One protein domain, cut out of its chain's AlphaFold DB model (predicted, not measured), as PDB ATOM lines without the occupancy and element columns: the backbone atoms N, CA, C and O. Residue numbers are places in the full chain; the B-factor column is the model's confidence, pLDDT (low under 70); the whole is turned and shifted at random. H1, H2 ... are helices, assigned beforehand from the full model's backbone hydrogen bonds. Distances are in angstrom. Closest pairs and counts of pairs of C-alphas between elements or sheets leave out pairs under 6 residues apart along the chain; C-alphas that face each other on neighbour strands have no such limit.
ATOM      1  N   GLU A 170      47.167  36.584 -12.358       94.81
ATOM      2  CA  GLU A 170      46.942  35.629 -13.450       94.81
ATOM      3  C   GLU A 170      47.094  34.175 -12.983       94.81
ATOM      4  O   GLU A 170      47.928  33.425 -13.472       94.81
ATOM      5  N   TYR A 171      46.289  33.743 -12.012       97.06
ATOM      6  CA  TYR A 171      46.220  32.314 -11.697       97.06
ATOM      7  C   TYR A 171      45.599  31.521 -12.860       97.06
ATOM      8  O   TYR A 171      44.633  32.009 -13.459       97.06
ATOM      9  N   PRO A 172      46.080  30.295 -13.147       95.25
ATOM     10  CA  PRO A 172      45.581  29.492 -14.265       95.25
ATOM     11  C   PRO A 172      44.081  29.184 -14.233       95.25
ATOM     12  O   PRO A 172      43.460  29.103 -15.289       95.25
ATOM     13  N   ASP A 173      43.496  29.029 -13.043       94.44
ATOM     14  CA  ASP A 173      42.062  28.797 -12.863       94.44
ATOM     15  C   ASP A 173      41.481  29.795 -11.847       94.44
ATOM     16  O   ASP A 173      41.923  29.903 -10.696       94.44
ATOM     17  N   LYS A 174      40.472  30.557 -12.282       91.62
ATOM     18  CA  LYS A 174      39.832  31.599 -11.466       91.62
ATOM     19  C   LYS A 174      39.036  31.032 -10.292       91.62
ATOM     20  O   LYS A 174      39.088  31.614  -9.212       91.62
ATOM     21  N   GLU A 175      38.337  29.918 -10.484       93.44
ATOM     22  CA  GLU A 175      37.521  29.306  -9.433       93.44
ATOM     23  C   GLU A 175      38.408  28.577  -8.423       93.44
ATOM     24  O   GLU A 175      38.256  28.766  -7.214       93.44
ATOM     25  N   ALA A 176      39.406  27.825  -8.895       94.62
ATOM     26  CA  ALA A 176      40.336  27.123  -8.011       94.62
ATOM     27  C   ALA A 176      41.202  28.085  -7.176       94.62
ATOM     28  O   ALA A 176      41.562  27.764  -6.044       94.62
ATOM     29  N   SER A 177      41.514  29.278  -7.699       97.25
ATOM     30  CA  SER A 177      42.297  30.303  -6.986       97.25
ATOM     31  C   SER A 177      41.475  31.199  -6.052       97.25
ATOM     32  O   SER A 177      42.042  32.065  -5.380       97.25
ATOM     33  N   LYS A 178      40.150  31.014  -5.965       97.00
ATOM     34  CA  LYS A 178      39.257  31.898  -5.198       97.00
ATOM     35  C   LYS A 178      39.660  32.024  -3.725       97.00
ATOM     36  O   LYS A 178      39.816  33.140  -3.233       97.00
ATOM     37  N   ALA A 179      39.890  30.901  -3.042       97.12
ATOM     38  CA  ALA A 179      40.279  30.895  -1.629       97.12
ATOM     39  C   ALA A 179      41.634  31.593  -1.394       97.12
ATOM     40  O   ALA A 179      41.777  32.384  -0.462       97.12
ATOM     41  N   THR A 180      42.605  31.356  -2.279       97.94
ATOM     42  CA  THR A 180      43.933  31.990  -2.260       97.94
ATOM     43  C   THR A 180      43.819  33.507  -2.405       97.94
ATOM     44  O   THR A 180      44.381  34.262  -1.611       97.94
ATOM     45  N   ARG A 181      43.022  33.978  -3.373       97.50
ATOM     46  CA  ARG A 181      42.767  35.413  -3.582       97.50
ATOM     47  C   ARG A 181      42.074  36.050  -2.386       97.50
ATOM     48  O   ARG A 181      42.451  37.147  -1.986       97.50
ATOM     49  N   GLU A 182      41.076  35.386  -1.805       97.19
ATOM     50  CA  GLU A 182      40.391  35.875  -0.602       97.19
ATOM     51  C   GLU A 182      41.350  36.013   0.585       97.19
ATOM     52  O   GLU A 182      41.274  36.993   1.328       97.19
ATOM     53  N   LYS A 183      42.287  35.076   0.750       97.69
ATOM     54  CA  LYS A 183      43.310  35.165   1.794       97.69
ATOM     55  C   LYS A 183      44.273  36.330   1.551       97.69
ATOM     56  O   LYS A 183      44.461  37.145   2.449       97.69
ATOM     57  N   LEU A 184      44.798  36.471   0.332       98.06
ATOM     58  CA  LEU A 184      45.675  37.588  -0.042       98.06
ATOM     59  C   LEU A 184      44.977  38.948   0.127       98.06
ATOM     60  O   LEU A 184      45.591  39.903   0.595       98.06
ATOM     61  N   LYS A 185      43.678  39.042  -0.184       97.19
ATOM     62  CA  LYS A 185      42.876  40.247   0.083       97.19
ATOM     63  C   LYS A 185      42.810  40.577   1.570       97.19
ATOM     64  O   LYS A 185      43.045  41.725   1.933       97.19
ATOM     65  N   LYS A 186      42.555  39.587   2.432       97.38
ATOM     66  CA  LYS A 186      42.561  39.781   3.894       97.38
ATOM     67  C   LYS A 186      43.928  40.241   4.400       97.38
ATOM     68  O   LYS A 186      44.001  41.085   5.287       97.38
ATOM     69  N   GLU A 187      45.014  39.733   3.821       97.25
ATOM     70  CA  GLU A 187      46.365  40.204   4.141       97.25
ATOM     71  C   GLU A 187      46.578  41.661   3.720       97.25
ATOM     72  O   GLU A 187      47.105  42.446   4.509       97.25
ATOM     73  N   VAL A 188      46.109  42.055   2.530       97.56
ATOM     74  CA  VAL A 188      46.121  43.458   2.083       97.56
ATOM     75  C   VAL A 188      45.291  44.336   3.020       97.56
ATOM     76  O   VAL A 188      45.751  45.400   3.434       97.56
ATOM     77  N   GLU A 189      44.100  43.892   3.423       96.00
ATOM     78  CA  GLU A 189      43.234  44.585   4.383       96.00
ATOM     79  C   GLU A 189      43.876  44.736   5.768       96.00
ATOM     80  O   GLU A 189      43.640  45.744   6.434       96.00
ATOM     81  N   ALA A 190      44.741  43.813   6.181       97.12
ATOM     82  CA  ALA A 190      45.476  43.898   7.440       97.12
ATOM     83  C   ALA A 190      46.712  44.819   7.377       97.12
ATOM     84  O   ALA A 190      47.289  45.134   8.421       97.12
ATOM     85  N   LEU A 191      47.133  45.278   6.189       97.38
ATOM     86  CA  LEU A 191      48.288  46.171   6.062       97.38
ATOM     87  C   LEU A 191      48.054  47.502   6.782       97.38
ATOM     88  O   LEU A 191      46.961  48.081   6.738       97.38
ATOM     89  N   THR A 192      49.142  48.006   7.362       95.94
ATOM     90  CA  THR A 192      49.288  49.338   7.959       95.94
ATOM     91  C   THR A 192      50.153  50.225   7.061       95.94
ATOM     92  O   THR A 192      50.810  49.726   6.145       95.94
ATOM     93  N   ILE A 193      50.202  51.532   7.339       90.94
ATOM     94  CA  ILE A 193      51.065  52.471   6.601       90.94
ATOM     95  C   ILE A 193      52.532  52.020   6.662       90.94
ATOM     96  O   ILE A 193      53.229  52.097   5.654       90.94
ATOM     97  N   GLN A 194      52.999  51.502   7.807       90.50
ATOM     98  CA  GLN A 194      54.389  51.058   7.960       90.50
ATOM     99  C   GLN A 194      54.700  49.766   7.192       90.50
ATOM    100  O   GLN A 194      55.836  49.560   6.774       90.50
ATOM    101  N   THR A 195      53.717  48.882   7.006       94.62
ATOM    102  CA  THR A 195      53.929  47.569   6.369       94.62
ATOM    103  C   THR A 195      53.529  47.534   4.895       94.62
ATOM    104  O   THR A 195      53.779  46.528   4.227       94.62
ATOM    105  N   TYR A 196      52.907  48.601   4.382       93.69
ATOM    106  CA  TYR A 196      52.354  48.659   3.029       93.69
ATOM    107  C   TYR A 196      53.382  48.338   1.953       93.69
ATOM    108  O   TYR A 196      53.131  47.480   1.117       93.69
ATOM    109  N   GLU A 197      54.547  48.988   1.985       91.12
ATOM    110  CA  GLU A 197      55.559  48.841   0.935       91.12
ATOM    111  C   GLU A 197      56.051  47.396   0.812       91.12
ATOM    112  O   GLU A 197      56.131  46.851  -0.289       91.12
ATOM    113  N   ALA A 198      56.313  46.742   1.947       94.94
ATOM    114  CA  ALA A 198      56.711  45.341   1.977       94.94
ATOM    115  C   ALA A 198      55.583  44.417   1.487       94.94
ATOM    116  O   ALA A 198      55.845  43.479   0.735       94.94
ATOM    117  N   GLY A 199      54.331  44.684   1.876       96.06
ATOM    118  CA  GLY A 199      53.162  43.937   1.404       96.06
ATOM    119  C   GLY A 199      52.934  44.088  -0.103       96.06
ATOM    120  O   GLY A 199      52.800  43.097  -0.815       96.06
ATOM    121  N   ALA A 200      52.975  45.319  -0.612       95.00
ATOM    122  CA  ALA A 200      52.846  45.624  -2.031       95.00
ATOM    123  C   ALA A 200      53.964  44.968  -2.851       95.00
ATOM    124  O   ALA A 200      53.698  44.374  -3.897       95.00
ATOM    125  N   LYS A 201      55.207  45.009  -2.350       96.19
ATOM    126  CA  LYS A 201      56.344  44.316  -2.963       96.19
ATOM    127  C   LYS A 201      56.089  42.810  -3.083       96.19
ATOM    128  O   LYS A 201      56.251  42.283  -4.178       96.19
ATOM    129  N   LYS A 202      55.602  42.149  -2.026       97.31
ATOM    130  CA  LYS A 202      55.262  40.712  -2.061       97.31
ATOM    131  C   LYS A 202      54.222  40.373  -3.133       97.31
ATOM    132  O   LYS A 202      54.420  39.425  -3.885       97.31
ATOM    133  N   ILE A 203      53.142  41.153  -3.241       97.94
ATOM    134  CA  ILE A 203      52.103  40.936  -4.266       97.94
ATOM    135  C   ILE A 203      52.658  41.165  -5.679       97.94
ATOM    136  O   ILE A 203      52.338  40.418  -6.601       97.94
ATOM    137  N   ASN A 204      53.510  42.177  -5.861       96.19
ATOM    138  CA  ASN A 204      54.148  42.454  -7.148       96.19
ATOM    139  C   ASN A 204      55.097  41.328  -7.574       96.19
ATOM    140  O   ASN A 204      55.074  40.916  -8.732       96.19
ATOM    141  N   GLU A 205      55.911  40.825  -6.647       98.06
ATOM    142  CA  GLU A 205      56.811  39.695  -6.884       98.06
ATOM    143  C   GLU A 205      56.027  38.416  -7.189       98.06
ATOM    144  O   GLU A 205      56.391  37.693  -8.113       98.06
ATOM    145  N   LEU A 206      54.922  38.164  -6.479       98.44
ATOM    146  CA  LEU A 206      54.027  37.042  -6.763       98.44
ATOM    147  C   LEU A 206      53.442  37.130  -8.178       98.44
ATOM    148  O   LEU A 206      53.476  36.145  -8.908       98.44
ATOM    149  N   ALA A 207      52.947  38.304  -8.584       97.81
ATOM    150  CA  ALA A 207      52.418  38.518  -9.931       97.81
ATOM    151  C   ALA A 207      53.477  38.244 -11.011       97.81
ATOM    152  O   ALA A 207      53.210  37.545 -11.986       97.81
ATOM    153  N   ALA A 208      54.695  38.760 -10.820       97.81
ATOM    154  CA  ALA A 208      55.799  38.532 -11.745       97.81
ATOM    155  C   ALA A 208      56.194  37.047 -11.817       97.81
ATOM    156  O   ALA A 208      56.400  36.521 -12.911       97.81
ATOM    157  N   ALA A 209      56.259  36.368 -10.667       97.94
ATOM    158  CA  ALA A 209      56.577  34.947 -10.594       97.94
ATOM    159  C   ALA A 209      55.511  34.090 -11.290       97.94
ATOM    160  O   ALA A 209      55.873  33.222 -12.076       97.94
ATOM    161  N   LEU A 210      54.217  34.364 -11.071       98.06
ATOM    162  CA  LEU A 210      53.119  33.650 -11.739       98.06
ATOM    163  C   LEU A 210      53.222  33.772 -13.261       98.06
ATOM    164  O   LEU A 210      53.221  32.758 -13.955       98.06
ATOM    165  N   ASN A 211      53.379  34.992 -13.773       96.81
ATOM    166  CA  ASN A 211      53.464  35.229 -15.214       96.81
ATOM    167  C   ASN A 211      54.687  34.534 -15.833       96.81
ATOM    168  O   ASN A 211      54.593  33.956 -16.917       96.81
ATOM    169  N   SER A 212      55.831  34.571 -15.143       96.56
ATOM    170  CA  SER A 212      57.054  33.900 -15.590       96.56
ATOM    171  C   SER A 212      56.897  32.378 -15.604       96.56
ATOM    172  O   SER A 212      57.217  31.743 -16.607       96.56
ATOM    173  N   GLU A 213      56.379  31.794 -14.523       97.06
ATOM    174  CA  GLU A 213      56.251  30.342 -14.365       97.06
ATOM    175  C   GLU A 213      55.217  29.756 -15.339       97.06
ATOM    176  O   GLU A 213      55.449  28.717 -15.952       97.06
ATOM    177  N   ILE A 214      54.085  30.442 -15.547       97.06
ATOM    178  CA  ILE A 214      53.064  30.021 -16.521       97.06
ATOM    179  C   ILE A 214      53.655  29.974 -17.926       97.06
ATOM    180  O   ILE A 214      53.457  28.986 -18.638       97.06
ATOM    181  N   LYS A 215      54.405  31.014 -18.303       96.50
ATOM    182  CA  LYS A 215      55.088  31.075 -19.593       96.50
ATOM    183  C   LYS A 215      56.110  29.949 -19.734       96.50
ATOM    184  O   LYS A 215      56.144  29.300 -20.773       96.50
ATOM    185  N   GLU A 216      56.904  29.689 -18.702       96.19
ATOM    186  CA  GLU A 216      57.895  28.613 -18.730       96.19
ATOM    187  C   GLU A 216      57.247  27.227 -18.876       96.19
ATOM    188  O   GLU A 216      57.707  26.403 -19.670       96.19
ATOM    189  N   ILE A 217      56.133  26.983 -18.181       96.25
ATOM    190  CA  ILE A 217      55.329  25.770 -18.363       96.25
ATOM    191  C   ILE A 217      54.810  25.689 -19.809       96.25
ATOM    192  O   ILE A 217      54.907  24.640 -20.441       96.25
ATOM    193  N   ASP A 218      54.265  26.775 -20.360       95.75
ATOM    194  CA  ASP A 218      53.769  26.792 -21.739       95.75
ATOM    195  C   ASP A 218      54.870  26.483 -22.766       95.75
ATOM    196  O   ASP A 218      54.639  25.693 -23.682       95.75
ATOM    197  N   GLU A 219      56.067  27.044 -22.588       96.38
ATOM    198  CA  GLU A 219      57.218  26.833 -23.473       96.38
ATOM    199  C   GLU A 219      57.796  25.415 -23.370       96.38
ATOM    200  O   GLU A 219      58.128  24.808 -24.393       96.38
ATOM    201  N   LEU A 220      57.900  24.848 -22.164       96.38
ATOM    202  CA  LEU A 220      58.444  23.500 -21.982       96.38
ATOM    203  C   LEU A 220      57.579  22.446 -22.689       96.38
ATOM    204  O   LEU A 220      58.094  21.555 -23.374       96.38
ATOM    205  N   PHE A 221      56.259  22.579 -22.559       95.31
ATOM    206  CA  PHE A 221      55.277  21.682 -23.165       95.31
ATOM    207  C   PHE A 221      54.887  22.086 -24.597       95.31
ATOM    208  O   PHE A 221      53.909  21.566 -25.135       95.31
ATOM    209  N   ASP A 222      55.659  22.959 -25.249       95.00
ATOM    210  CA  ASP A 222      55.466  23.280 -26.660       95.00
ATOM    211  C   ASP A 222      56.049  22.182 -27.571       95.00
ATOM    212  O   ASP A 222      57.266  21.966 -27.676       95.00
ATOM    213  N   PHE A 223      55.161  21.479 -28.274       95.56
ATOM    214  CA  PHE A 223      55.501  20.470 -29.279       95.56
ATOM    215  C   PHE A 223      55.355  20.986 -30.722       95.56
ATOM    216  O   PHE A 223      55.544  20.216 -31.665       95.56
ATOM    217  N   SER A 224      55.055  22.273 -30.929       94.50
ATOM    218  CA  SER A 224      54.791  22.868 -32.249       94.50
ATOM    219  C   SER A 224      55.963  22.734 -33.229       94.50
ATOM    220  O   SER A 224      55.751  22.576 -34.432       94.50
ATOM    221  N   LYS A 225      57.204  22.710 -32.729       93.69
ATOM    222  CA  LYS A 225      58.418  22.532 -33.548       93.69
ATOM    223  C   LYS A 225      58.562  21.127 -34.148       93.69
ATOM    224  O   LYS A 225      59.393  20.933 -35.031       93.69
ATOM    225  N   LEU A 226      57.786  20.145 -33.682       94.50
ATOM    226  CA  LEU A 226      57.798  18.789 -34.231       94.50
ATOM    227  C   LEU A 226      56.925  18.685 -35.494       94.50
ATOM    228  O   LEU A 226      55.946  19.432 -35.616       94.50
ATOM    229  N   PRO A 227      57.210  17.727 -36.400       92.69
ATOM    230  CA  PRO A 227      56.298  17.371 -37.487       92.69
ATOM    231  C   PRO A 227      54.902  17.044 -36.951       92.69
ATOM    232  O   PRO A 227      54.783  16.391 -35.916       92.69
ATOM    233  N   GLU A 228      53.845  17.446 -37.658       92.94
ATOM    234  CA  GLU A 228      52.451  17.269 -37.216       92.94
ATOM    235  C   GLU A 228      52.130  15.818 -36.818       92.94
ATOM    236  O   GLU A 228      51.551  15.563 -35.762       92.94
ATOM    237  N   ASN A 229      52.616  14.852 -37.598       93.44
ATOM    238  CA  ASN A 229      52.415  13.425 -37.344       93.44
ATOM    239  C   ASN A 229      53.193  12.878 -36.140       93.44
ATOM    240  O   ASN A 229      52.927  11.747 -35.739       93.44
ATOM    241  N   ALA A 230      54.127  13.652 -35.581       94.69
ATOM    242  CA  ALA A 230      54.905  13.337 -34.384       94.69
ATOM    243  C   ALA A 230      54.421  14.101 -33.137       94.69
ATOM    244  O   ALA A 230      54.860  13.788 -32.026       94.69
ATOM    245  N   ARG A 231      53.525  15.088 -33.289       95.31
ATOM    246  CA  ARG A 231      52.981  15.865 -32.166       95.31
ATOM    247  C   ARG A 231      52.028  15.011 -31.321       95.31
ATOM    248  O   ARG A 231      51.276  14.210 -31.887       95.31
ATOM    249  N   PRO A 232      52.032  15.171 -29.984       94.44
ATOM    250  CA  PRO A 232      51.027  14.544 -29.133       94.44
ATOM    251  C   PRO A 232      49.627  15.038 -29.521       94.44
ATOM    252  O   PRO A 232      49.466  16.154 -30.010       94.44
ATOM    253  N   VAL A 233      48.613  14.195 -29.319       88.19
ATOM    254  CA  VAL A 233      47.216  14.630 -29.456       88.19
ATOM    255  C   VAL A 233      46.841  15.369 -28.186       88.19
ATOM    256  O   VAL A 233      46.941  14.793 -27.103       88.19
ATOM    257  N   GLU A 234      46.413  16.617 -28.323       86.38
ATOM    258  CA  GLU A 234      45.835  17.364 -27.214       86.38
ATOM    259  C   GLU A 234      44.390  16.882 -27.004       86.38
ATOM    260  O   GLU A 234      43.595  16.926 -27.949       86.38
ATOM    261  N   PRO A 235      44.045  16.329 -25.826       88.44
ATOM    262  CA  PRO A 235      42.683  15.914 -25.535       88.44
ATOM    263  C   PRO A 235      41.769  17.134 -25.483       88.44
ATOM    264  O   PRO A 235      42.139  18.174 -24.943       88.44
ATOM    265  N   ASP A 236      40.562  16.987 -26.011       87.88
ATOM    266  CA  ASP A 236      39.556  18.036 -25.944       87.88
ATOM    267  C   ASP A 236      39.119  18.267 -24.476       87.88
ATOM    268  O   ASP A 236      38.763  17.306 -23.782       87.88
ATOM    269  N   PRO A 237      39.159  19.514 -23.974       87.00
ATOM    270  CA  PRO A 237      38.918  19.804 -22.561       87.00
ATOM    271  C   PRO A 237      37.459  19.595 -22.131       87.00
ATOM    272  O   PRO A 237      37.204  19.383 -20.943       87.00
ATOM    273  N   GLU A 238      36.503  19.633 -23.064       88.19
ATOM    274  CA  GLU A 238      35.072  19.483 -22.774       88.19
ATOM    275  C   GLU A 238      34.647  18.012 -22.815       88.19
ATOM    276  O   GLU A 238      33.949  17.525 -21.923       88.19
ATOM    277  N   THR A 239      35.101  17.283 -23.832       91.25
ATOM    278  CA  THR A 239      34.672  15.907 -24.120       91.25
ATOM    279  C   THR A 239      35.603  14.841 -23.538       91.25
ATOM    280  O   THR A 239      35.170  13.710 -23.322       91.25
ATOM    281  N   LYS A 240      36.867  15.179 -23.241       89.75
ATOM    282  CA  LYS A 240      37.898  14.276 -22.692       89.75
ATOM    283  C   LYS A 240      38.569  14.866 -21.449       89.75
ATOM    284  O   LYS A 240      39.790  14.813 -21.292       89.75
ATOM    285  N   LYS A 241      37.756  15.405 -20.539       86.38
ATOM    286  CA  LYS A 241      38.200  16.129 -19.339       86.38
ATOM    287  C   LYS A 241      39.252  15.384 -18.505       86.38
ATOM    288  O   LYS A 241      40.235  15.995 -18.096       86.38
ATOM    289  N   ASP A 242      39.090  14.080 -18.287       84.50
ATOM    290  CA  ASP A 242      40.045  13.291 -17.493       84.50
ATOM    291  C   ASP A 242      41.403  13.151 -18.198       84.50
ATOM    292  O   ASP A 242      42.452  13.343 -17.585       84.50
ATOM    293  N   GLU A 243      41.403  12.901 -19.513       84.81
ATOM    294  CA  GLU A 243      42.636  12.852 -20.305       84.81
ATOM    295  C   GLU A 243      43.319  14.225 -20.359       84.81
ATOM    296  O   GLU A 243      44.542  14.301 -20.240       84.81
ATOM    297  N   TYR A 244      42.544  15.303 -20.503       87.75
ATOM    298  CA  TYR A 244      43.049  16.674 -20.483       87.75
ATOM    299  C   TYR A 244      43.686  17.014 -19.128       87.75
ATOM    300  O   TYR A 244      44.802  17.530 -19.072       87.75
ATOM    301  N   ASN A 245      43.033  16.668 -18.019       85.69
ATOM    302  CA  ASN A 245      43.569  16.897 -16.675       85.69
ATOM    303  C   ASN A 245      44.800  16.023 -16.371       85.69
ATOM    304  O   ASN A 245      45.655  16.439 -15.593       85.69
ATOM    305  N   SER A 246      44.935  14.868 -17.037       85.38
ATOM    306  CA  SER A 246      46.128  14.005 -16.991       85.38
ATOM    307  C   SER A 246      47.330  14.531 -17.790       85.38
ATOM    308  O   SER A 246      48.299  13.800 -17.990       85.38
ATOM    309  N   LEU A 247      47.289  15.770 -18.298       91.31
ATOM    310  CA  LEU A 247      48.453  16.418 -18.908       91.31
ATOM    311  C   LEU A 247      49.338  17.090 -17.858       91.31
ATOM    312  O   LEU A 247      48.858  17.770 -16.943       91.31
ATOM    313  N   ALA A 248      50.654  16.982 -18.036       91.75
ATOM    314  CA  ALA A 248      51.610  17.517 -17.080       91.75
ATOM    315  C   ALA A 248      51.628  19.029 -16.992       91.75
ATOM    316  O   ALA A 248      51.608  19.593 -15.895       91.75
ATOM    317  N   LYS A 249      51.475  19.678 -18.140       93.56
ATOM    318  CA  LYS A 249      51.184  21.103 -18.236       93.56
ATOM    319  C   LYS A 249      50.047  21.543 -17.300       93.56
ATOM    320  O   LYS A 249      50.193  22.524 -16.573       93.56
ATOM    321  N   ASN A 250      48.932  20.811 -17.292       92.31
ATOM    322  CA  ASN A 250      47.728  21.199 -16.553       92.31
ATOM    323  C   ASN A 250      47.875  20.991 -15.049       92.31
ATOM    324  O   ASN A 250      47.437  21.827 -14.269       92.31
ATOM    325  N   TYR A 251      48.563  19.939 -14.629       90.50
ATOM    326  CA  TYR A 251      48.894  19.715 -13.223       90.50
ATOM    327  C   TYR A 251      49.854  20.757 -12.648       90.50
ATOM    328  O   TYR A 251      49.606  21.270 -11.557       90.50
ATOM    329  N   PHE A 252      50.926  21.109 -13.371       93.25
ATOM    330  CA  PHE A 252      51.835  22.168 -12.921       93.25
ATOM    331  C   PHE A 252      51.089  23.501 -12.814       93.25
ATOM    332  O   PHE A 252      51.199  24.182 -11.798       93.25
ATOM    333  N   LYS A 253      50.227  23.819 -13.790       95.00
ATOM    334  CA  LYS A 253      49.337  24.985 -13.706       95.00
ATOM    335  C   LYS A 253      48.357  24.895 -12.530       95.00
ATOM    336  O   LYS A 253      48.154  25.884 -11.832       95.00
ATOM    337  N   ALA A 254      47.790  23.726 -12.249       93.38
ATOM    338  CA  ALA A 254      46.862  23.548 -11.137       93.38
ATOM    339  C   ALA A 254      47.517  23.828  -9.773       93.38
ATOM    340  O   ALA A 254      46.884  24.455  -8.921       93.38
ATOM    341  N   LYS A 255      48.789  23.438  -9.581       93.25
ATOM    342  CA  LYS A 255      49.554  23.728  -8.352       93.25
ATOM    343  C   LYS A 255      49.623  25.227  -8.054       93.25
ATOM    344  O   LYS A 255      49.463  25.617  -6.898       93.25
ATOM    345  N   LEU A 256      49.780  26.059  -9.088       97.06
ATOM    346  CA  LEU A 256      49.903  27.515  -8.952       97.06
ATOM    347  C   LEU A 256      48.688  28.161  -8.279       97.06
ATOM    348  O   LEU A 256      48.858  29.127  -7.545       97.06
ATOM    349  N   ASN A 257      47.479  27.620  -8.467       97.62
ATOM    350  CA  ASN A 257      46.233  28.215  -7.958       97.62
ATOM    351  C   ASN A 257      46.184  28.362  -6.428       97.62
ATOM    352  O   ASN A 257      45.389  29.146  -5.910       97.62
ATOM    353  N   THR A 258      47.014  27.607  -5.707       96.94
ATOM    354  CA  THR A 258      47.048  27.580  -4.234       96.94
ATOM    355  C   THR A 258      48.241  28.318  -3.630       96.94
ATOM    356  O   THR A 258      48.354  28.392  -2.409       96.94
ATOM    357  N   LEU A 259      49.142  28.852  -4.461       97.75
ATOM    358  CA  LEU A 259      50.390  29.456  -3.996       97.75
ATOM    359  C   LEU A 259      50.229  30.949  -3.743       97.75
ATOM    360  O   LEU A 259      49.640  31.669  -4.537       97.75
ATOM    361  N   GLU A 260      50.810  31.411  -2.643       96.62
ATOM    362  CA  GLU A 260      50.660  32.785  -2.149       96.62
ATOM    363  C   GLU A 260      51.985  33.564  -2.174       96.62
ATOM    364  O   GLU A 260      52.024  34.745  -1.832       96.62
ATOM    365  N   SER A 261      53.092  32.912  -2.549       96.94
ATOM    366  CA  SER A 261      54.432  33.495  -2.509       96.94
ATOM    367  C   SER A 261      55.197  33.268  -3.811       96.94
ATOM    368  O   SER A 261      55.122  32.202  -4.422       96.94
ATOM    369  N   ALA A 262      55.985  34.268  -4.215       97.44
ATOM    370  CA  ALA A 262      56.851  34.173  -5.390       97.44
ATOM    371  C   ALA A 262      57.853  33.009  -5.281       97.44
ATOM    372  O   ALA A 262      58.118  32.317  -6.255       97.44
ATOM    373  N   THR A 263      58.382  32.765  -4.077       96.56
ATOM    374  CA  THR A 263      59.361  31.702  -3.822       96.56
ATOM    375  C   THR A 263      58.788  30.306  -4.039       96.56
ATOM    376  O   THR A 263      59.519  29.429  -4.495       96.56
ATOM    377  N   ASP A 264      57.521  30.081  -3.699       96.94
ATOM    378  CA  ASP A 264      56.886  28.779  -3.905       96.94
ATOM    379  C   ASP A 264      56.462  28.599  -5.363       96.94
ATOM    380  O   ASP A 264      56.606  27.505  -5.906       96.94
ATOM    381  N   VAL A 265      56.016  29.680  -6.018       97.44
ATOM    382  CA  VAL A 265      55.697  29.681  -7.454       97.44
ATOM    383  C   VAL A 265      56.907  29.257  -8.283       97.44
ATOM    384  O   VAL A 265      56.797  28.313  -9.055       97.44
ATOM    385  N   SER A 266      58.078  29.856  -8.051       93.31
ATOM    386  CA  SER A 266      59.310  29.532  -8.791       93.31
ATOM    387  C   SER A 266      59.885  28.135  -8.515       93.31
ATOM    388  O   SER A 266      60.957  27.797  -9.012       93.31
ATOM    389  N   LYS A 267      59.235  27.329  -7.669       93.62
ATOM    390  CA  LYS A 267      59.627  25.943  -7.372       93.62
ATOM    391  C   LYS A 267      58.662  24.921  -7.964       93.62
ATOM    392  O   LYS A 267      58.866  23.725  -7.749       93.62
ATOM    393  N   VAL A 268      57.611  25.358  -8.664       93.75
ATOM    394  CA  VAL A 268      56.613  24.450  -9.239       93.75
ATOM    395  C   VAL A 268      57.249  23.529 -10.268       93.75
ATOM    396  O   VAL A 268      56.984  22.322 -10.220       93.75
ATOM    397  N   ILE A 269      58.119  24.058 -11.133       92.31
ATOM    398  CA  ILE A 269      58.900  23.250 -12.064       92.31
ATOM    399  C   ILE A 269      60.407  23.341 -11.797       92.31
ATOM    400  O   ILE A 269      61.053  24.371 -11.965       92.31
ATOM    401  N   THR A 270      61.003  22.227 -11.371       92.06
ATOM    402  CA  THR A 270      62.429  22.192 -11.024       92.06
ATOM    403  C   THR A 270      63.314  22.126 -12.266       92.06
ATOM    404  O   THR A 270      62.943  21.536 -13.283       92.06
TER     405      THR A 270
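What this domain is: This is residues 170 to 270 of the 501 residues of an uncharacterized protein of Mycoplasma cynos (UniProt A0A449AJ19). One long helix, H2, makes a straight spine, and three of the other helices lie along parts of it: H1 slants away from its first part as the other arm of a narrow V, H4 runs beside its last part, and the short H5 packs on its middle. Beyond the last residue of H2 a long loop swings round to H3, which is near H4 and away from H2; of this loop, residues 225 to 230 stick out at one end. The printed part has 101 residues with five named helices, H1 to H5 in order along the chain, and no named strand; its class is all helix. It is loose, with a radius of gyration of the C-alphas of 16.8 A, and spans 59 by 26 by 17 A.

Where its parts are: Find C-alpha 196 at (52.354, 48.659, 3.029); from there H2, residues 196 to 220, runs 36.0 A to C-alpha 220 at (58.444, 23.500, -21.982). Look before it for H1, residues 178 to 190, 18.5 A long, which begins at C-alpha 178 at (39.257, 31.898, -5.198). Further on you meet H3, residues 241 to 245, then H4, residues 248 to 256, 13.0 A long. The last is H5, residues 262 to 265, ending at C-alpha 265 at (55.697, 29.681, -7.454).

How they stand to each other: Begin at H2, which touches H5 with its residues 202 to 213 alone; the closest C-alphas, those of Leu 206 and Ala 262, are 4.3 A apart. With residues 210 to 218 alone H2 touches H4, closest at the C-alphas of Ile 217 and Lys 249, 6.2 A apart. H2 and H4 run opposite ways at a shallow tilt of 5 degrees. H1 and H2 are close but not clearly touching, with the C-alphas of Val 188 and Gly 199 closest at 7.1 A; they run opposite ways at a shallow tilt of 23 degrees. H3 and H4 are close but not clearly touching, with the C-alphas of Asn 245 and Tyr 251 closest at 6.9 A. H1 is apart from H3, H4 and H5, and H3 is apart from H2 and H5. In the backbones of H1, H2 and H3 every O i to N i+4 pair is within hydrogen-bond range, in H4 4 of 5 are, and H5 is too short for such a pair.

The domain as a whole: The two C-alphas farthest apart, those of Gln 194 and Asn 229, are 58.9 A apart. Look at residues 221 to 240 for the long link, from H2 to H3; the other links are tight. Residues 225 to 230 stand free. The printed part has no cut, its mean pLDDT is 94.3, and no printed residue is under 70.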